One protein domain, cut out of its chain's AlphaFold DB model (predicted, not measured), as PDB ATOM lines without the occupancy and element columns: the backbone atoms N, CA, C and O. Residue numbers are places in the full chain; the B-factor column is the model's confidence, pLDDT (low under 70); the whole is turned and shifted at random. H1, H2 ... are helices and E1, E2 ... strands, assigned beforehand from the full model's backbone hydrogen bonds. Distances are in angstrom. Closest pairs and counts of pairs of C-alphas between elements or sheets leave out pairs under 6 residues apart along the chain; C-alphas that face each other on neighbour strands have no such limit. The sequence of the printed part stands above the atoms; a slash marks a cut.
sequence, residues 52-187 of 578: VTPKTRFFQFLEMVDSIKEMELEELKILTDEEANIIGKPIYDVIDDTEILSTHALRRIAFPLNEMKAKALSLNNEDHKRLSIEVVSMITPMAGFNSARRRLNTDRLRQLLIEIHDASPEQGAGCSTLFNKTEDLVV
ATOM      1  N   VAL A  52     -33.063   9.703  46.741       89.88
ATOM      2  CA  VAL A  52     -31.995   8.791  46.326       89.88
ATOM      3  C   VAL A  52     -30.862   9.633  45.752       89.88
ATOM      4  O   VAL A  52     -30.956  10.147  44.634       89.88
ATOM      5  N   THR A  53     -29.810   9.806  46.546       94.31
ATOM      6  CA  THR A  53     -28.646  10.629  46.201       94.31
ATOM      7  C   THR A  53     -27.764   9.932  45.159       94.31
ATOM      8  O   THR A  53     -27.788   8.700  45.074       94.31
ATOM      9  N   PRO A  54     -26.920  10.663  44.404       96.06
ATOM     10  CA  PRO A  54     -25.919  10.048  43.530       96.06
ATOM     11  C   PRO A  54     -25.029   9.027  44.257       96.06
ATOM     12  O   PRO A  54     -24.759   7.957  43.713       96.06
ATOM     13  N   LYS A  55     -24.650   9.299  45.517       96.19
ATOM     14  CA  LYS A  55     -23.881   8.374  46.367       96.19
ATOM     15  C   LYS A  55     -24.650   7.078  46.651       96.19
ATOM     16  O   LYS A  55     -24.087   5.996  46.537       96.19
ATOM     17  N   THR A  56     -25.947   7.163  46.955       95.88
ATOM     18  CA  THR A  56     -26.804   5.979  47.153       95.88
ATOM     19  C   THR A  56     -26.916   5.146  45.875       95.88
ATOM     20  O   THR A  56     -26.732   3.934  45.929       95.88
ATOM     21  N   ARG A  57     -27.151   5.789  44.722       96.06
ATOM     22  CA  ARG A  57     -27.226   5.090  43.424       96.06
ATOM     23  C   ARG A  57     -25.907   4.414  43.064       96.06
ATOM     24  O   ARG A  57     -25.911   3.325  42.505       96.06
ATOM     25  N   PHE A  58     -24.783   5.040  43.408       96.75
ATOM     26  CA  PHE A  58     -23.463   4.450  43.218       96.75
ATOM     27  C   PHE A  58     -23.287   3.156  44.021       96.75
ATOM     28  O   PHE A  58     -22.856   2.157  43.456       96.75
ATOM     29  N   PHE A  59     -23.666   3.133  45.301       96.75
ATOM     30  CA  PHE A  59     -23.569   1.906  46.098       96.75
ATOM     31  C   PHE A  59     -24.512   0.806  45.604       96.75
ATOM     32  O   PHE A  59     -24.079  -0.331  45.469       96.75
ATOM     33  N   GLN A  60     -25.746   1.150  45.224       97.06
ATOM     34  CA  GLN A  60     -26.670   0.197  44.591       97.06
ATOM     35  C   GLN A  60     -26.107  -0.366  43.277       97.06
ATOM     36  O   GLN A  60     -26.291  -1.539  42.964       97.06
ATOM     37  N   PHE A  61     -25.401   0.465  42.506       97.00
ATOM     38  CA  PHE A  61     -24.701   0.025  41.305       97.00
ATOM     39  C   PHE A  61     -23.556  -0.942  41.632       97.00
ATOM     40  O   PHE A  61     -23.430  -1.958  40.955       97.00
ATOM     41  N   LEU A  62     -22.747  -0.676  42.665       95.94
ATOM     42  CA  LEU A  62     -21.684  -1.596  43.090       95.94
ATOM     43  C   LEU A  62     -22.238  -2.939  43.587       95.94
ATOM     44  O   LEU A  62     -21.757  -3.977  43.149       95.94
ATOM     45  N   GLU A  63     -23.290  -2.929  44.410       96.81
ATOM     46  CA  GLU A  63     -23.962  -4.152  44.882       96.81
ATOM     47  C   GLU A  63     -24.474  -5.009  43.713       96.81
ATOM     48  O   GLU A  63     -24.351  -6.236  43.712       96.81
ATOM     49  N   MET A  64     -25.015  -4.357  42.679       97.19
ATOM     50  CA  MET A  64     -25.415  -5.027  41.445       97.19
ATOM     51  C   MET A  64     -24.209  -5.603  40.693       97.19
ATOM     52  O   MET A  64     -24.290  -6.733  40.219       97.19
ATOM     53  N   VAL A  65     -23.103  -4.862  40.567       95.38
ATOM     54  CA  VAL A  65     -21.877  -5.361  39.918       95.38
ATOM     55  C   VAL A  65     -21.353  -6.607  40.631       95.38
ATOM     56  O   VAL A  65     -21.054  -7.589  39.954       95.38
ATOM     57  N   ASP A  66     -21.292  -6.592  41.962       95.25
ATOM     58  CA  ASP A  66     -20.852  -7.739  42.760       95.25
ATOM     59  C   ASP A  66     -21.787  -8.940  42.556       95.25
ATOM     60  O   ASP A  66     -21.323 -10.036  42.252       95.25
ATOM     61  N   SER A  67     -23.104  -8.714  42.585       96.62
ATOM     62  CA  SER A  67     -24.098  -9.766  42.322       96.62
ATOM     63  C   SER A  67     -23.928 -10.382  40.929       96.62
ATOM     64  O   SER A  67     -23.952 -11.598  40.777       96.62
ATOM     65  N   ILE A  68     -23.712  -9.556  39.898       96.50
ATOM     66  CA  ILE A  68     -23.480 -10.020  38.521       96.50
ATOM     67  C   ILE A  68     -22.185 -10.832  38.427       96.50
ATOM     68  O   ILE A  68     -22.143 -11.797  37.674       96.50
ATOM     69  N   LYS A  69     -21.133 -10.459  39.167       95.12
ATOM     70  CA  LYS A  69     -19.847 -11.179  39.186       95.12
ATOM     71  C   LYS A  69     -19.932 -12.565  39.820       95.12
ATOM     72  O   LYS A  69     -19.068 -13.392  39.542       95.12
ATOM     73  N   GLU A  70     -20.930 -12.803  40.662       96.44
ATOM     74  CA  GLU A  70     -21.176 -14.099  41.300       96.44
ATOM     75  C   GLU A  70     -22.072 -15.024  40.462       96.44
ATOM     76  O   GLU A  70     -22.113 -16.226  40.725       96.44
ATOM     77  N   MET A  71     -22.780 -14.491  39.462       97.56
ATOM     78  CA  MET A  71     -23.641 -15.274  38.571       97.56
ATOM     79  C   MET A  71     -22.830 -16.068  37.548       97.56
ATOM     80  O   MET A  71     -21.805 -15.607  37.053       97.56
ATOM     81  N   GLU A  72     -23.342 -17.231  37.145       97.56
ATOM     82  CA  GLU A  72     -22.757 -17.967  36.026       97.56
ATOM     83  C   GLU A  72     -23.081 -17.258  34.699       97.56
ATOM     84  O   GLU A  72     -24.209 -16.820  34.451       97.56
ATOM     85  N   LEU A  73     -22.114 -17.200  33.780       97.06
ATOM     86  CA  LEU A  73     -22.292 -16.523  32.488       97.06
ATOM     87  C   LEU A  73     -23.497 -17.057  31.688       97.06
ATOM     88  O   LEU A  73     -24.158 -16.307  30.966       97.06
ATOM     89  N   GLU A  74     -23.792 -18.356  31.793       97.50
ATOM     90  CA  GLU A  74     -24.948 -18.956  31.122       97.50
ATOM     91  C   GLU A  74     -26.282 -18.507  31.733       97.50
ATOM     92  O   GLU A  74     -27.248 -18.350  30.990       97.50
ATOM     93  N   GLU A  75     -26.332 -18.214  33.037       97.56
ATOM     94  CA  GLU A  75     -27.522 -17.655  33.693       97.56
ATOM     95  C   GLU A  75     -27.822 -16.253  33.152       97.56
ATOM     96  O   GLU A  75     -28.954 -15.969  32.760       97.56
ATOM     97  N   LEU A  76     -26.794 -15.407  33.013       96.31
ATOM     98  CA  LEU A  76     -26.927 -14.054  32.453       96.31
ATOM     99  C   LEU A  76     -27.461 -14.054  31.013       96.31
ATOM    100  O   LEU A  76     -28.234 -13.171  30.627       96.31
ATOM    101  N   LYS A  77     -27.069 -15.044  30.203       96.69
ATOM    102  CA  LYS A  77     -27.507 -15.165  28.803       96.69
ATOM    103  C   LYS A  77     -28.977 -15.546  28.663       96.69
ATOM    104  O   LYS A  77     -29.586 -15.177  27.659       96.69
ATOM    105  N   ILE A  78     -29.532 -16.278  29.630       97.19
ATOM    106  CA  ILE A  78     -30.912 -16.782  29.576       97.19
ATOM    107  C   ILE A  78     -31.900 -15.957  30.407       97.19
ATOM    108  O   ILE A  78     -33.078 -16.310  30.435       97.19
ATOM    109  N   LEU A  79     -31.453 -14.862  31.039       97.31
ATOM    110  CA  LEU A  79     -32.333 -13.945  31.765       97.31
ATOM    111  C   LEU A  79     -33.502 -13.496  30.889       97.31
ATOM    112  O   LEU A  79     -33.311 -12.942  29.796       97.31
ATOM    113  N   THR A  80     -34.712 -13.670  31.412       97.81
ATOM    114  CA  THR A  80     -35.916 -13.076  30.838       97.81
ATOM    115  C   THR A  80     -35.814 -11.552  30.848       97.81
ATOM    116  O   THR A  80     -35.004 -10.959  31.566       97.81
ATOM    117  N   ASP A  81     -36.639 -10.882  30.043       97.62
ATOM    118  CA  ASP A  81     -36.615  -9.420  29.996       97.62
ATOM    119  C   ASP A  81     -36.987  -8.790  31.347       97.62
ATOM    120  O   ASP A  81     -36.450  -7.748  31.721       97.62
ATOM    121  N   GLU A  82     -37.884  -9.426  32.098       97.44
ATOM    122  CA  GLU A  82     -38.267  -8.992  33.442       97.44
ATOM    123  C   GLU A  82     -37.092  -9.111  34.421       97.44
ATOM    124  O   GLU A  82     -36.744  -8.127  35.072       97.44
ATOM    125  N   GLU A  83     -36.417 -10.262  34.459       97.69
ATOM    126  CA  GLU A  83     -35.256 -10.480  35.331       97.69
ATOM    127  C   GLU A  83     -34.096  -9.542  34.982       97.69
ATOM    128  O   GLU A  83     -33.512  -8.927  35.874       97.69
ATOM    129  N   ALA A  84     -33.799  -9.364  33.690       97.31
ATOM    130  CA  ALA A  84     -32.759  -8.444  33.239       97.31
ATOM    131  C   ALA A  84     -33.062  -6.999  33.664       97.31
ATOM    132  O   ALA A  84     -32.160  -6.296  34.114       97.31
ATOM    133  N   ASN A  85     -34.321  -6.557  33.571       96.56
ATOM    134  CA  ASN A  85     -34.720  -5.221  34.015       96.56
ATOM    135  C   ASN A  85     -34.685  -5.066  35.545       96.56
ATOM    136  O   ASN A  85     -34.346  -3.985  36.022       96.56
ATOM    137  N   ILE A  86     -35.009  -6.116  36.309       97.06
ATOM    138  CA  ILE A  86     -34.904  -6.106  37.776       97.06
ATOM    139  C   ILE A  86     -33.437  -5.982  38.195       97.06
ATOM    140  O   ILE A  86     -33.097  -5.073  38.951       97.06
ATOM    141  N   ILE A  87     -32.569  -6.852  37.670       97.25
ATOM    142  CA  ILE A  87     -31.134  -6.858  37.984       97.25
ATOM    143  C   ILE A  87     -30.485  -5.557  37.510       97.25
ATOM    144  O   ILE A  87     -29.757  -4.918  38.256       97.25
ATOM    145  N   GLY A  88     -30.791  -5.114  36.291       96.50
ATOM    146  CA  GLY A  88     -30.219  -3.909  35.698       96.50
ATOM    147  C   GLY A  88     -30.838  -2.592  36.163       96.50
ATOM    148  O   GLY A  88     -30.465  -1.541  35.642       96.50
ATOM    149  N   LYS A  89     -31.767  -2.600  37.128       96.81
ATOM    150  CA  LYS A  89     -32.388  -1.374  37.647       96.81
ATOM    151  C   LYS A  89     -31.358  -0.316  38.083       96.81
ATOM    152  O   LYS A  89     -31.509   0.828  37.656       96.81
ATOM    153  N   PRO A  90     -30.279  -0.654  38.817       97.31
ATOM    154  CA  PRO A  90     -29.270   0.334  39.193       97.31
ATOM    155  C   PRO A  90     -28.547   0.969  37.999       97.31
ATOM    156  O   PRO A  90     -28.146   2.125  38.092       97.31
ATOM    157  N   ILE A  91     -28.420   0.270  36.860       96.25
ATOM    158  CA  ILE A  91     -27.896   0.862  35.616       96.25
ATOM    159  C   ILE A  91     -28.839   1.951  35.111       96.25
ATOM    160  O   ILE A  91     -28.371   3.021  34.729       96.25
ATOM    161  N   TYR A  92     -30.149   1.697  35.107       94.50
ATOM    162  CA  TYR A  92     -31.121   2.721  34.733       94.50
ATOM    163  C   TYR A  92     -31.061   3.899  35.699       94.50
ATOM    164  O   TYR A  92     -30.910   5.023  35.245       94.50
ATOM    165  N   ASP A  93     -31.059   3.658  37.009       93.81
ATOM    166  CA  ASP A  93     -31.062   4.728  38.012       93.81
ATOM    167  C   ASP A  93     -29.855   5.682  37.873       93.81
ATOM    168  O   ASP A  93     -29.966   6.871  38.185       93.81
ATOM    169  N   VAL A  94     -28.703   5.199  37.392       93.88
ATOM    170  CA  VAL A  94     -27.487   6.019  37.218       93.88
ATOM    171  C   VAL A  94     -27.379   6.713  35.857       93.88
ATOM    172  O   VAL A  94     -26.597   7.656  35.754       93.88
ATOM    173  N   ILE A  95     -28.134   6.275  34.841       90.81
ATOM    174  CA  ILE A  95     -28.135   6.886  33.495       90.81
ATOM    175  C   ILE A  95     -29.469   7.512  33.094       90.81
ATOM    176  O   ILE A  95     -29.580   8.023  31.975       90.81
ATOM    177  N   ASP A  96     -30.503   7.408  33.933       80.94
ATOM    178  CA  ASP A  96     -31.815   7.963  33.634       80.94
ATOM    179  C   ASP A  96     -31.636   9.472  33.462       80.94
ATOM    180  O   ASP A  96     -31.215  10.179  34.377       80.94
ATOM    181  N   ASP A  97     -31.879   9.939  32.237       81.12
ATOM    182  CA  ASP A  97     -31.623  11.299  31.755       81.12
ATOM    183  C   ASP A  97     -30.172  11.707  31.431       81.12
ATOM    184  O   ASP A  97     -29.929  12.891  31.183       81.12
ATOM    185  N   THR A  98     -29.227  10.771  31.318       87.25
ATOM    186  CA  THR A  98     -27.924  11.046  30.688       87.25
ATOM    187  C   THR A  98     -28.130  11.466  29.231       87.25
ATOM    188  O   THR A  98     -28.761  10.757  28.431       87.25
ATOM    189  N   GLU A  99     -27.574  12.619  28.864       91.81
ATOM    190  CA  GLU A  99     -27.550  13.089  27.480       91.81
ATOM    191  C   GLU A  99     -26.595  12.234  26.644       91.81
ATOM    192  O   GLU A  99     -25.501  11.892  27.089       91.81
ATOM    193  N   ILE A 100     -26.983  11.885  25.415       91.38
ATOM    194  CA  ILE A 100     -26.105  11.175  24.479       91.38
ATOM    195  C   ILE A 100     -25.636  12.112  23.377       91.38
ATOM    196  O   ILE A 100     -26.431  12.662  22.611       91.38
ATOM    197  N   LEU A 101     -24.319  12.182  23.215       92.19
ATOM    198  CA  LEU A 101     -23.686  12.785  22.055       92.19
ATOM    199  C   LEU A 101     -23.569  11.771  20.917       92.19
ATOM    200  O   LEU A 101     -23.174  10.619  21.102       92.19
ATOM    201  N   SER A 102     -23.875  12.213  19.696       91.56
ATOM    202  CA  SER A 102     -23.614  11.396  18.510       91.56
ATOM    203  C   SER A 102     -22.112  11.121  18.364       91.56
ATOM    204  O   SER A 102     -21.276  11.947  18.733       91.56
ATOM    205  N   THR A 103     -21.746  10.006  17.726       92.38
ATOM    206  CA  THR A 103     -20.339   9.702  17.407       92.38
ATOM    207  C   THR A 103     -19.664  10.834  16.626       92.38
ATOM    208  O   THR A 103     -18.474  11.086  16.797       92.38
ATOM    209  N   HIS A 104     -20.416  11.544  15.779       92.31
ATOM    210  CA  HIS A 104     -19.902  12.703  15.055       92.31
ATOM    211  C   HIS A 104     -19.600  13.883  15.991       92.31
ATOM    212  O   HIS A 104     -18.532  14.479  15.875       92.31
ATOM    213  N   ALA A 105     -20.491  14.189  16.941       92.75
ATOM    214  CA  ALA A 105     -20.267  15.237  17.938       92.75
ATOM    215  C   ALA A 105     -19.053  14.919  18.826       92.75
ATOM    216  O   ALA A 105     -18.171  15.763  18.962       92.75
ATOM    217  N   LEU A 106     -18.951  13.680  19.324       95.06
ATOM    218  CA  LEU A 106     -17.810  13.207  20.119       95.06
ATOM    219  C   LEU A 106     -16.472  13.384  19.387       95.06
ATOM    220  O   LEU A 106     -15.519  13.913  19.950       95.06
ATOM    221  N   ARG A 107     -16.410  13.016  18.101       95.00
ATOM    222  CA  ARG A 107     -15.200  13.211  17.283       95.00
ATOM    223  C   ARG A 107     -14.842  14.681  17.086       95.00
ATOM    224  O   ARG A 107     -13.661  15.001  17.011       95.00
ATOM    225  N   ARG A 108     -15.834  15.569  16.973       94.75
ATOM    226  CA  ARG A 108     -15.594  17.009  16.792       94.75
ATOM    227  C   ARG A 108     -15.013  17.649  18.048       94.75
ATOM    228  O   ARG A 108     -14.037  18.381  17.940       94.75
ATOM    229  N   ILE A 109     -15.568  17.337  19.219       96.75
ATOM    230  CA  ILE A 109     -15.089  17.907  20.487       96.75
ATOM    231  C   ILE A 109     -13.772  17.295  20.967       96.75
ATOM    232  O   ILE A 109     -13.069  17.921  21.752       96.75
ATOM    233  N   ALA A 110     -13.395  16.107  20.483       97.62
ATOM    234  CA  ALA A 110     -12.147  15.458  20.879       97.62
ATOM    235  C   ALA A 110     -10.910  16.344  20.640       97.62
ATOM    236  O   ALA A 110      -9.987  16.320  21.447       97.62
ATOM    237  N   PHE A 111     -10.890  17.155  19.573       97.69
ATOM    238  CA  PHE A 111      -9.756  18.036  19.270       97.69
ATOM    239  C   PHE A 111      -9.526  19.124  20.339       97.69
ATOM    240  O   PHE A 111      -8.458  19.104  20.957       97.69
ATOM    241  N   PRO A 112     -10.480  20.038  20.622       98.31
ATOM    242  CA  PRO A 112     -10.275  21.063  21.648       98.31
ATOM    243  C   PRO A 112     -10.088  20.473  23.056       98.31
ATOM    244  O   PRO A 112      -9.306  21.008  23.841       98.31
ATOM    245  N   LEU A 113     -10.727  19.341  23.374       98.19
ATOM    246  CA  LEU A 113     -10.536  18.659  24.659       98.19
ATOM    247  C   LEU A 113      -9.124  18.068  24.808       98.19
ATOM    248  O   LEU A 113      -8.489  18.235  25.850       98.19
ATOM    249  N   ASN A 114      -8.586  17.437  23.759       98.31
ATOM    250  CA  ASN A 114      -7.201  16.967  23.757       98.31
ATOM    251  C   ASN A 114      -6.200  18.131  23.849       98.31
ATOM    252  O   ASN A 114      -5.168  17.992  24.506       98.31
ATOM    253  N   GLU A 115      -6.507  19.294  23.259       98.12
ATOM    254  CA  GLU A 115      -5.690  20.502  23.432       98.12
ATOM    255  C   GLU A 115      -5.673  20.967  24.897       98.12
ATOM    256  O   GLU A 115      -4.594  21.230  25.437       98.12
ATOM    257  N   MET A 116      -6.836  21.024  25.562       98.12
ATOM    258  CA  MET A 116      -6.916  21.354  26.991       98.12
ATOM    259  C   MET A 116      -6.098  20.378  27.838       98.12
ATOM    260  O   MET A 116      -5.284  20.807  28.655       98.12
ATOM    261  N   LYS A 117      -6.272  19.071  27.608       97.38
ATOM    262  CA  LYS A 117      -5.555  18.005  28.316       97.38
ATOM    263  C   LYS A 117      -4.041  18.120  28.133       97.38
ATOM    264  O   LYS A 117      -3.300  18.092  29.112       97.38
ATOM    265  N   ALA A 118      -3.567  18.303  26.900       97.62
ATOM    266  CA  ALA A 118      -2.139  18.443  26.604       97.62
ATOM    267  C   ALA A 118      -1.515  19.680  27.272       97.62
ATOM    268  O   ALA A 118      -0.333  19.680  27.612       97.62
ATOM    269  N   LYS A 119      -2.315  20.732  27.480       97.38
ATOM    270  CA  LYS A 119      -1.909  21.974  28.142       97.38
ATOM    271  C   LYS A 119      -2.334  22.042  29.610       97.38
ATOM    272  O   LYS A 119      -2.214  23.109  30.196       97.38
ATOM    273  N   ALA A 120      -2.789  20.957  30.238       94.06
ATOM    274  CA  ALA A 120      -3.420  20.982  31.565       94.06
ATOM    275  C   ALA A 120      -2.669  21.824  32.621       94.06
ATOM    276  O   ALA A 120      -3.274  22.590  33.375       94.06
ATOM    277  N   LEU A 121      -1.335  21.730  32.641       94.56
ATOM    278  CA  LEU A 121      -0.476  22.438  33.594       94.56
ATOM    279  C   LEU A 121      -0.065  23.858  33.157       94.56
ATOM    280  O   LEU A 121       0.473  24.599  33.978       94.56
ATOM    281  N   SER A 122      -0.293  24.251  31.905       96.12
ATOM    282  CA  SER A 122       0.096  25.558  31.343       96.12
ATOM    283  C   SER A 122      -1.075  26.368  30.774       96.12
ATOM    284  O   SER A 122      -0.887  27.518  30.382       96.12
ATOM    285  N   LEU A 123      -2.287  25.807  30.753       95.94
ATOM    286  CA  LEU A 123      -3.479  26.425  30.183       95.94
ATOM    287  C   LEU A 123      -3.841  27.699  30.961       95.94
ATOM    288  O   LEU A 123      -4.061  27.649  32.171       95.94
ATOM    289  N   ASN A 124      -3.878  28.861  30.315       95.44
ATOM    290  CA  ASN A 124      -4.339  30.100  30.953       95.44
ATOM    291  C   ASN A 124      -5.884  30.210  30.892       95.44
ATOM    292  O   ASN A 124      -6.551  29.368  30.296       95.44
ATOM    293  N   ASN A 125      -6.460  31.240  31.530       93.69
ATOM    294  CA  ASN A 125      -7.919  31.417  31.618       93.69
ATOM    295  C   ASN A 125      -8.537  31.748  30.255       93.69
ATOM    296  O   ASN A 125      -9.657  31.334  29.981       93.69
ATOM    297  N   GLU A 126      -7.828  32.497  29.411       95.62
ATOM    298  CA  GLU A 126      -8.328  32.903  28.094       95.62
ATOM    299  C   GLU A 126      -8.419  31.701  27.153       95.62
ATOM    300  O   GLU A 126      -9.455  31.487  26.528       95.62
ATOM    301  N   ASP A 127      -7.373  30.873  27.112       96.75
ATOM    302  CA  ASP A 127      -7.353  29.632  26.343       96.75
ATOM    303  C   ASP A 127      -8.371  28.618  26.868       96.75
ATOM    304  O   ASP A 127      -9.086  28.017  26.068       96.75
ATOM    305  N   HIS A 128      -8.483  28.451  28.192       97.12
ATOM    306  CA  HIS A 128      -9.512  27.594  28.788       97.12
ATOM    307  C   HIS A 128     -10.920  28.055  28.399       97.12
ATOM    308  O   HIS A 128     -11.709  27.245  27.911       97.12
ATOM    309  N   LYS A 129     -11.221  29.352  28.531       97.00
ATOM    310  CA  LYS A 129     -12.520  29.921  28.158       97.00
ATOM    311  C   LYS A 129     -12.805  29.752  26.668       97.00
ATOM    312  O   LYS A 129     -13.889  29.305  26.303       97.00
ATOM    313  N   ARG A 130     -11.834  30.064  25.804       97.88
ATOM    314  CA  ARG A 130     -11.944  29.897  24.346       97.88
ATOM    315  C   ARG A 130     -12.272  28.451  23.979       97.88
ATOM    316  O   ARG A 130     -13.247  28.219  23.270       97.88
ATOM    317  N   LEU A 131     -11.482  27.497  24.473       98.12
ATOM    318  CA  LEU A 131     -11.674  26.075  24.189       98.12
ATOM    319  C   LEU A 131     -12.990  25.556  24.797       98.12
ATOM    320  O   LEU A 131     -13.654  24.728  24.180       98.12
ATOM    321  N   SER A 132     -13.407  26.061  25.964       97.75
ATOM    322  CA  SER A 132     -14.689  25.688  26.587       97.75
ATOM    323  C   SER A 132     -15.869  26.140  25.729       97.75
ATOM    324  O   SER A 132     -16.742  25.335  25.418       97.75
ATOM    325  N   ILE A 133     -15.866  27.401  25.278       96.44
ATOM    326  CA  ILE A 133     -16.886  27.943  24.365       96.44
ATOM    327  C   ILE A 133     -16.920  27.142  23.062       96.44
ATOM    328  O   ILE A 133     -17.998  26.827  22.561       96.44
ATOM    329  N   GLU A 134     -15.754  26.786  22.523       96.62
ATOM    330  CA  GLU A 134     -15.648  25.965  21.320       96.62
ATOM    331  C   GLU A 134     -16.332  24.602  21.514       96.62
ATOM    332  O   GLU A 134     -17.230  24.266  20.740       96.62
ATOM    333  N   VAL A 135     -16.005  23.865  22.582       96.38
ATOM    334  CA  VAL A 135     -16.634  22.572  22.915       96.38
ATOM    335  C   VAL A 135     -18.146  22.713  23.082       96.38
ATOM    336  O   VAL A 135     -18.906  21.974  22.453       96.38
ATOM    337  N   VAL A 136     -18.593  23.681  23.887       94.88
ATOM    338  CA  VAL A 136     -20.020  23.913  24.145       94.88
ATOM    339  C   VAL A 136     -20.748  24.226  22.840       94.88
ATOM    340  O   VAL A 136     -21.755  23.590  22.550       94.88
ATOM    341  N   SER A 137     -20.201  25.100  21.989       93.62
ATOM    342  CA  SER A 137     -20.806  25.457  20.697       93.62
ATOM    343  C   SER A 137     -20.915  24.285  19.712       93.62
ATOM    344  O   SER A 137     -21.784  24.286  18.841       93.62
ATOM    345  N   MET A 138     -20.046  23.274  19.836       93.44
ATOM    346  CA  MET A 138     -20.100  22.056  19.025       93.44
ATOM    347  C   MET A 138     -21.147  21.053  19.524       93.44
ATOM    348  O   MET A 138     -21.619  20.240  18.725       93.44
ATOM    349  N   ILE A 139     -21.477  21.094  20.819       90.00
ATOM    350  CA  ILE A 139     -22.470  20.225  21.463       90.00
ATOM    351  C   ILE A 139     -23.865  20.846  21.400       90.00
ATOM    352  O   ILE A 139     -24.837  20.128  21.169       90.00
ATOM    353  N   THR A 140     -23.974  22.165  21.589       85.44
ATOM    354  CA  THR A 140     -25.255  22.867  21.554       85.44
ATOM    355  C   THR A 140     -25.910  22.650  20.188       85.44
ATOM    356  O   THR A 140     -25.320  23.000  19.161       85.44
ATOM    357  N   PRO A 141     -27.129  22.089  20.145       64.62
ATOM    358  CA  PRO A 141     -27.921  21.983  18.932       64.62
ATOM    359  C   PRO A 141     -27.916  23.285  18.128       64.62
ATOM    360  O   PRO A 141     -28.419  24.306  18.595       64.62
ATOM    361  N   MET A 142     -27.457  23.243  16.872       54.91
ATOM    362  CA  MET A 142     -28.025  24.160  15.882       54.91
ATOM    363  C   MET A 142     -29.537  23.918  15.923       54.91
ATOM    364  O   MET A 142     -29.954  22.774  15.745       54.91
ATOM    365  N   ALA A 143     -30.314  24.945  16.281       39.12
ATOM    366  CA  ALA A 143     -31.746  24.886  16.589       39.12
ATOM    367  C   ALA A 143     -32.482  23.708  15.908       39.12
ATOM    368  O   ALA A 143     -32.692  23.729  14.697       39.12
ATOM    369  N   GLY A 144     -32.846  22.670  16.682       53.75
ATOM    370  CA  GLY A 144     -33.619  21.521  16.182       53.75
ATOM    371  C   GLY A 144     -33.155  20.115  16.593       53.75
ATOM    372  O   GLY A 144     -33.879  19.159  16.325       53.75
ATOM    373  N   PHE A 145     -32.003  19.945  17.252       54.75
ATOM    374  CA  PHE A 145     -31.633  18.639  17.820       54.75
ATOM    375  C   PHE A 145     -32.327  18.417  19.170       54.75
ATOM    376  O   PHE A 145     -31.987  19.058  20.161       54.75
ATOM    377  N   ASN A 146     -33.273  17.478  19.213       60.00
ATOM    378  CA  ASN A 146     -33.721  16.883  20.471       60.00
ATOM    379  C   ASN A 146     -32.541  16.093  21.049       60.00
ATOM    380  O   ASN A 146     -32.090  15.139  20.409       60.00
ATOM    381  N   SER A 147     -32.027  16.478  22.221       64.75
ATOM    382  CA  SER A 147     -31.038  15.661  22.924       64.75
ATOM    383  C   SER A 147     -31.648  14.279  23.165       64.75
ATOM    384  O   SER A 147     -32.707  14.127  23.782       64.75
ATOM    385  N   ALA A 148     -31.028  13.254  22.582       79.75
ATOM    386  CA  ALA A 148     -31.456  11.889  22.811       79.75
ATOM    387  C   ALA A 148     -31.052  11.523  24.240       79.75
ATOM    388  O   ALA A 148     -29.866  11.517  24.572       79.75
ATOM    389  N   ARG A 149     -32.040  11.234  25.084       83.38
ATOM    390  CA  ARG A 149     -31.786  10.641  26.398       83.38
ATOM    391  C   ARG A 149     -31.409   9.181  26.222       83.38
ATOM    392  O   ARG A 149     -31.992   8.491  25.376       83.38
ATOM    393  N   ARG A 150     -30.457   8.705  27.024       84.00
ATOM    394  CA  ARG A 150     -30.060   7.298  27.006       84.00
ATOM    395  C   ARG A 150     -31.249   6.417  27.373       84.00
ATOM    396  O   ARG A 150     -31.850   6.560  28.427       84.00
ATOM    397  N   ARG A 151     -31.596   5.507  26.465       86.19
ATOM    398  CA  ARG A 151     -32.550   4.424  26.701       86.19
ATOM    399  C   ARG A 151     -31.864   3.127  26.319       86.19
ATOM    400  O   ARG A 151     -31.496   2.949  25.158       86.19
ATOM    401  N   LEU A 152     -31.662   2.251  27.292       89.25
ATOM    402  CA  LEU A 152     -31.218   0.889  27.028       89.25
ATOM    403  C   LEU A 152     -32.469   0.046  26.786       89.25
ATOM    404  O   LEU A 152     -33.393   0.067  27.590       89.25
ATOM    405  N   ASN A 153     -32.524  -0.648  25.652       93.31
ATOM    406  CA  ASN A 153     -33.479  -1.742  25.511       93.31
ATOM    407  C   ASN A 153     -32.944  -2.969  26.261       93.31
ATOM    408  O   ASN A 153     -31.757  -3.036  26.595       93.31
ATOM    409  N   THR A 154     -33.813  -3.939  26.520       94.88
ATOM    410  CA  THR A 154     -33.461  -5.079  27.369       94.88
ATOM    411  C   THR A 154     -32.357  -5.956  26.773       94.88
ATOM    412  O   THR A 154     -31.497  -6.426  27.511       94.88
ATOM    413  N   ASP A 155     -32.271  -6.073  25.446       95.19
ATOM    414  CA  ASP A 155     -31.154  -6.762  24.786       95.19
ATOM    415  C   ASP A 155     -29.811  -6.068  25.028       95.19
ATOM    416  O   ASP A 155     -28.817  -6.717  25.362       95.19
ATOM    417  N   ARG A 156     -29.765  -4.734  24.903       94.44
ATOM    418  CA  ARG A 156     -28.544  -3.972  25.181       94.44
ATOM    419  C   ARG A 156     -28.200  -3.999  26.664       94.44
ATOM    420  O   ARG A 156     -27.015  -4.045  26.984       94.44
ATOM    421  N   LEU A 157     -29.202  -3.989  27.542       95.88
ATOM    422  CA  LEU A 157     -29.003  -4.161  28.976       95.88
ATOM    423  C   LEU A 157     -28.369  -5.522  29.272       95.88
ATOM    424  O   LEU A 157     -27.320  -5.557  29.900       95.88
ATOM    425  N   ARG A 158     -28.927  -6.622  28.754       96.38
ATOM    426  CA  ARG A 158     -28.375  -7.976  28.923       96.38
ATOM    427  C   ARG A 158     -26.931  -8.060  28.430       96.38
ATOM    428  O   ARG A 158     -26.072  -8.586  29.128       96.38
ATOM    429  N   GLN A 159     -26.638  -7.463  27.273       95.56
ATOM    430  CA  GLN A 159     -25.270  -7.385  26.763       95.56
ATOM    431  C   GLN A 159     -24.342  -6.599  27.699       95.56
ATOM    432  O   GLN A 159     -23.197  -6.993  27.880       95.56
ATOM    433  N   LEU A 160     -24.817  -5.508  28.301       95.44
ATOM    434  CA  LEU A 160     -24.044  -4.738  29.270       95.44
ATOM    435  C   LEU A 160     -23.813  -5.515  30.577       95.44
ATOM    436  O   LEU A 160     -22.717  -5.445  31.120       95.44
ATOM    437  N   LEU A 161     -24.799  -6.278  31.059       96.25
ATOM    438  CA  LEU A 161     -24.631  -7.164  32.219       96.25
ATOM    439  C   LEU A 161     -23.539  -8.212  31.944       96.25
ATOM    440  O   LEU A 161     -22.659  -8.411  32.775       96.25
ATOM    441  N   ILE A 162     -23.535  -8.803  30.743       95.62
ATOM    442  CA  ILE A 162     -22.478  -9.722  30.288       95.62
ATOM    443  C   ILE A 162     -21.121  -9.004  30.190       95.62
ATOM    444  O   ILE A 162     -20.118  -9.522  30.669       95.62
ATOM    445  N   GLU A 163     -21.078  -7.792  29.618       94.00
ATOM    446  CA  GLU A 163     -19.855  -6.979  29.556       94.00
ATOM    447  C   GLU A 163     -19.290  -6.729  30.967       94.00
ATOM    448  O   GLU A 163     -18.089  -6.871  31.166       94.00
ATOM    449  N   ILE A 164     -20.136  -6.401  31.950       93.81
ATOM    450  CA  ILE A 164     -19.742  -6.198  33.356       93.81
ATOM    451  C   ILE A 164     -19.227  -7.503  33.978       93.81
ATOM    452  O   ILE A 164     -18.175  -7.486  34.624       93.81
ATOM    453  N   HIS A 165     -19.919  -8.626  33.758       95.50
ATOM    454  CA  HIS A 165     -19.504  -9.952  34.225       95.50
ATOM    455  C   HIS A 165     -18.109 -10.332  33.708       95.50
ATOM    456  O   HIS A 165     -17.253 -10.742  34.492       95.50
ATOM    457  N   ASP A 166     -17.831 -10.118  32.422       93.00
ATOM    458  CA  ASP A 166     -16.569 -10.540  31.800       93.00
ATOM    459  C   ASP A 166     -15.404  -9.566  32.051       93.00
ATOM    460  O   ASP A 166     -14.235  -9.940  31.948       93.00
ATOM    461  N   ALA A 167     -15.695  -8.308  32.387       88.62
ATOM    462  CA  ALA A 167     -14.680  -7.269  32.522       88.62
ATOM    463  C   ALA A 167     -13.692  -7.521  33.657       88.62
ATOM    464  O   ALA A 167     -14.087  -7.745  34.803       88.62
ATOM    465  N   SER A 168     -12.400  -7.314  33.407       80.50
ATOM    466  CA  SER A 168     -11.522  -6.986  34.530       80.50
ATOM    467  C   SER A 168     -11.829  -5.561  35.035       80.50
ATOM    468  O   SER A 168     -12.224  -4.704  34.236       80.50
ATOM    469  N   PRO A 169     -11.604  -5.258  36.329       69.38
ATOM    470  CA  PRO A 169     -11.731  -3.895  36.871       69.38
ATOM    471  C   PRO A 169     -10.943  -2.824  36.086       69.38
ATOM    472  O   PRO A 169     -11.279  -1.636  36.110       69.38
ATOM    473  N   GLU A 170      -9.903  -3.252  35.365       72.38
ATOM    474  CA  GLU A 170      -8.996  -2.413  34.578       72.38
ATOM    475  C   GLU A 170      -9.507  -2.121  33.156       72.38
ATOM    476  O   GLU A 170      -9.212  -1.064  32.601       72.38
ATOM    477  N   GLN A 171     -10.293  -3.021  32.551       76.38
ATOM    478  CA  GLN A 171     -10.725  -2.907  31.146       76.38
ATOM    479  C   GLN A 171     -11.810  -1.845  30.913       76.38
ATOM    480  O   GLN A 171     -12.095  -1.482  29.771       76.38
ATOM    481  N   GLY A 172     -12.397  -1.331  31.991       80.38
ATOM    482  CA  GLY A 172     -13.386  -0.262  31.969       80.38
ATOM    483  C   GLY A 172     -14.646  -0.579  31.161       80.38
ATOM    484  O   GLY A 172     -15.121   0.242  30.363       80.38
ATOM    485  N   ALA A 173     -15.159  -1.801  31.320       83.31
ATOM    486  CA  ALA A 173     -16.356  -2.236  30.620       83.31
ATOM    487  C   ALA A 173     -17.555  -1.340  30.928       83.31
ATOM    488  O   ALA A 173     -17.706  -0.794  32.018       83.31
ATOM    489  N   GLY A 174     -18.401  -1.152  29.920       88.00
ATOM    490  CA  GLY A 174     -19.580  -0.307  30.036       88.00
ATOM    491  C   GLY A 174     -19.312   1.201  30.011       88.00
ATOM    492  O   GLY A 174     -20.254   1.940  29.747       88.00
ATOM    493  N   CYS A 175     -18.075   1.698  30.170       94.62
ATOM    494  CA  CYS A 175     -17.814   3.148  30.195       94.62
ATOM    495  C   CYS A 175     -18.307   3.861  28.918       94.62
ATOM    496  O   CYS A 175     -19.032   4.846  29.003       94.62
ATOM    497  N   SER A 176     -18.006   3.330  27.723       93.38
ATOM    498  CA  SER A 176     -18.531   3.891  26.457       93.38
ATOM    499  C   SER A 176     -20.027   3.632  26.231       93.38
ATOM    500  O   SER A 176     -20.687   4.357  25.486       93.38
ATOM    501  N   THR A 177     -20.573   2.601  26.883       92.62
ATOM    502  CA  THR A 177     -21.994   2.241  26.825       92.62
ATOM    503  C   THR A 177     -22.846   3.135  27.718       92.62
ATOM    504  O   THR A 177     -24.016   3.344  27.407       92.62
ATOM    505  N   LEU A 178     -22.286   3.658  28.808       94.12
ATOM    506  CA  LEU A 178     -23.010   4.439  29.809       94.12
ATOM    507  C   LEU A 178     -22.715   5.938  29.700       94.12
ATOM    508  O   LEU A 178     -23.631   6.739  29.866       94.12
ATOM    509  N   PHE A 179     -21.505   6.324  29.290       96.00
ATOM    510  CA  PHE A 179     -21.073   7.723  29.250       96.00
ATOM    511  C   PHE A 179     -20.602   8.175  27.865       96.00
ATOM    512  O   PHE A 179     -20.323   7.377  26.966       96.00
ATOM    513  N   ASN A 180     -20.520   9.494  27.683       96.31
ATOM    514  CA  ASN A 180     -20.044  10.135  26.459       96.31
ATOM    515  C   ASN A 180     -18.518  10.054  26.363       96.31
ATOM    516  O   ASN A 180     -17.806  11.020  26.636       96.31
ATOM    517  N   LYS A 181     -18.020   8.871  25.995       96.31
ATOM    518  CA  LYS A 181     -16.590   8.570  25.890       96.31
ATOM    519  C   LYS A 181     -16.071   8.721  24.461       96.31
ATOM    520  O   LYS A 181     -16.665   8.199  23.519       96.31
ATOM    521  N   THR A 182     -14.901   9.331  24.312       95.81
ATOM    522  CA  THR A 182     -14.091   9.284  23.089       95.81
ATOM    523  C   THR A 182     -12.627   9.136  23.471       95.81
ATOM    524  O   THR A 182     -12.130   9.914  24.272       95.81
ATOM    525  N   GLU A 183     -11.933   8.131  22.930       94.31
ATOM    526  CA  GLU A 183     -10.555   7.804  23.343       94.31
ATOM    527  C   GLU A 183     -10.465   7.631  24.869       94.31
ATOM    528  O   GLU A 183     -11.203   6.808  25.409       94.31
ATOM    529  N   ASP A 184      -9.615   8.376  25.568       96.19
ATOM    530  CA  ASP A 184      -9.513   8.402  27.030       96.19
ATOM    531  C   ASP A 184     -10.210   9.617  27.668       96.19
ATOM    532  O   ASP A 184      -9.962   9.951  28.826       96.19
ATOM    533  N   LEU A 185     -11.106  10.266  26.922       98.06
ATOM    534  CA  LEU A 185     -11.892  11.411  27.364       98.06
ATOM    535  C   LEU A 185     -13.329  10.983  27.670       98.06
ATOM    536  O   LEU A 185     -13.931  10.221  26.909       98.06
ATOM    537  N   VAL A 186     -13.902  11.520  28.744       98.25
ATOM    538  CA  VAL A 186     -15.313  11.332  29.111       98.25
ATOM    539  C   VAL A 186     -15.943  12.691  29.381       98.25
ATOM    540  O   VAL A 186     -15.407  13.472  30.159       98.25
ATOM    541  N   VAL A 187     -17.081  12.973  28.752       98.00
ATOM    542  CA  VAL A 187     -17.855  14.203  28.974       98.00
ATOM    543  C   VAL A 187     -19.032  13.906  29.900       98.00
ATOM    544  O   VAL A 187     -19.815  13.001  29.611       98.00
TER     545      VAL A 187
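Overview. This is residues 52 to 187 of the 578 residues of an uncharacterized protein of Balneolaceae bacterium (UniProt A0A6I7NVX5). Two lobes sit end to end: in one, H7 is the core with H1, H2 and H3 around it and H4 packed on H1; in the other, the long helical hairpin of H5 and H6 has the small strand hairpin of E1 and E2 against H5. Short H8 lies between the lobes, which are also bridged by residues 96 to 102 and 140 to 153, and residues 141 to 146 stick out. The 136 printed residues have eight named helices, then two strands in an antiparallel sheet, E1 - E2; the class is mostly helix. The whole is loose, with a radius of gyration of the C-alphas of 17.9 A and spans of 53 by 36 by 28 A.

Arrangement. H1, residues 54 to 70, touches H4, residues 89 to 95, opposite ways at a steep tilt of 48 degrees; their closest C-alphas, Phe 61 and Pro 90, are 5.0 A apart. The hub is H7, residues 154 to 166. Residues 65 to 69 of H1 touch it, only just about perpendicular at 72 degrees, closest C-alphas Lys 69 and His 165, 5.1 A. H2, residues 73 to 78, touches H7 at a shallow tilt of 8 degrees, opposite ways, closest C-alphas Leu 76 and Ile 162, 6.6 A. H3, residues 81 to 87, touches residues 154 to 158 of H7 at a steep tilt of 45 degrees, the same way, closest C-alphas Asp 81 and Thr 154, 6.0 A. H5, residues 103 to 118, and H6, residues 125 to 139, form a helical hairpin at a shallow tilt of 8 degrees, closest C-alphas Ile 109 and Val 135, 5.5 A. H5 has a kink of 38 degrees near residue 112. Helix packing is part aligned, part crossed. H8, residues 175 to 178, is close to but not clearly touching H7, closest C-alphas Leu 160 and Thr 177, 7.7 A. E1, residues 180 to 182, and E2, residues 185 to 187, form an antiparallel hairpin; N 182 and O 185 are 2.9 A apart, within hydrogen-bond range. The closest C-alphas of H5 and E1, Leu 106 and Thr 182, are 6.2 A apart. Every O i to N i+4 pair is within hydrogen-bond range in H1, H2, H3, H4, H6 and H7, and 10 of 12 in H5; H8 is too short for such a pair.

Along the chain. H1 begins at C-alpha 54 (-25.919, 10.048, 43.530) and measures 24.7 A. H5 measures 22.2 A, H6 21.0 A and H7, from C-alpha 154 (-33.461, -5.079, 27.369), 18.3 A. E2 ends at C-alpha 187 (-17.855, 14.203, 28.974).

Size, cuts and confidence. The C-alphas farthest apart, Ile 78 and Glu 126, are 54.6 A apart. The printed part has no cut. The link from H6 to H7 is long. Residues 141 to 147 and 169 have pLDDT under 70.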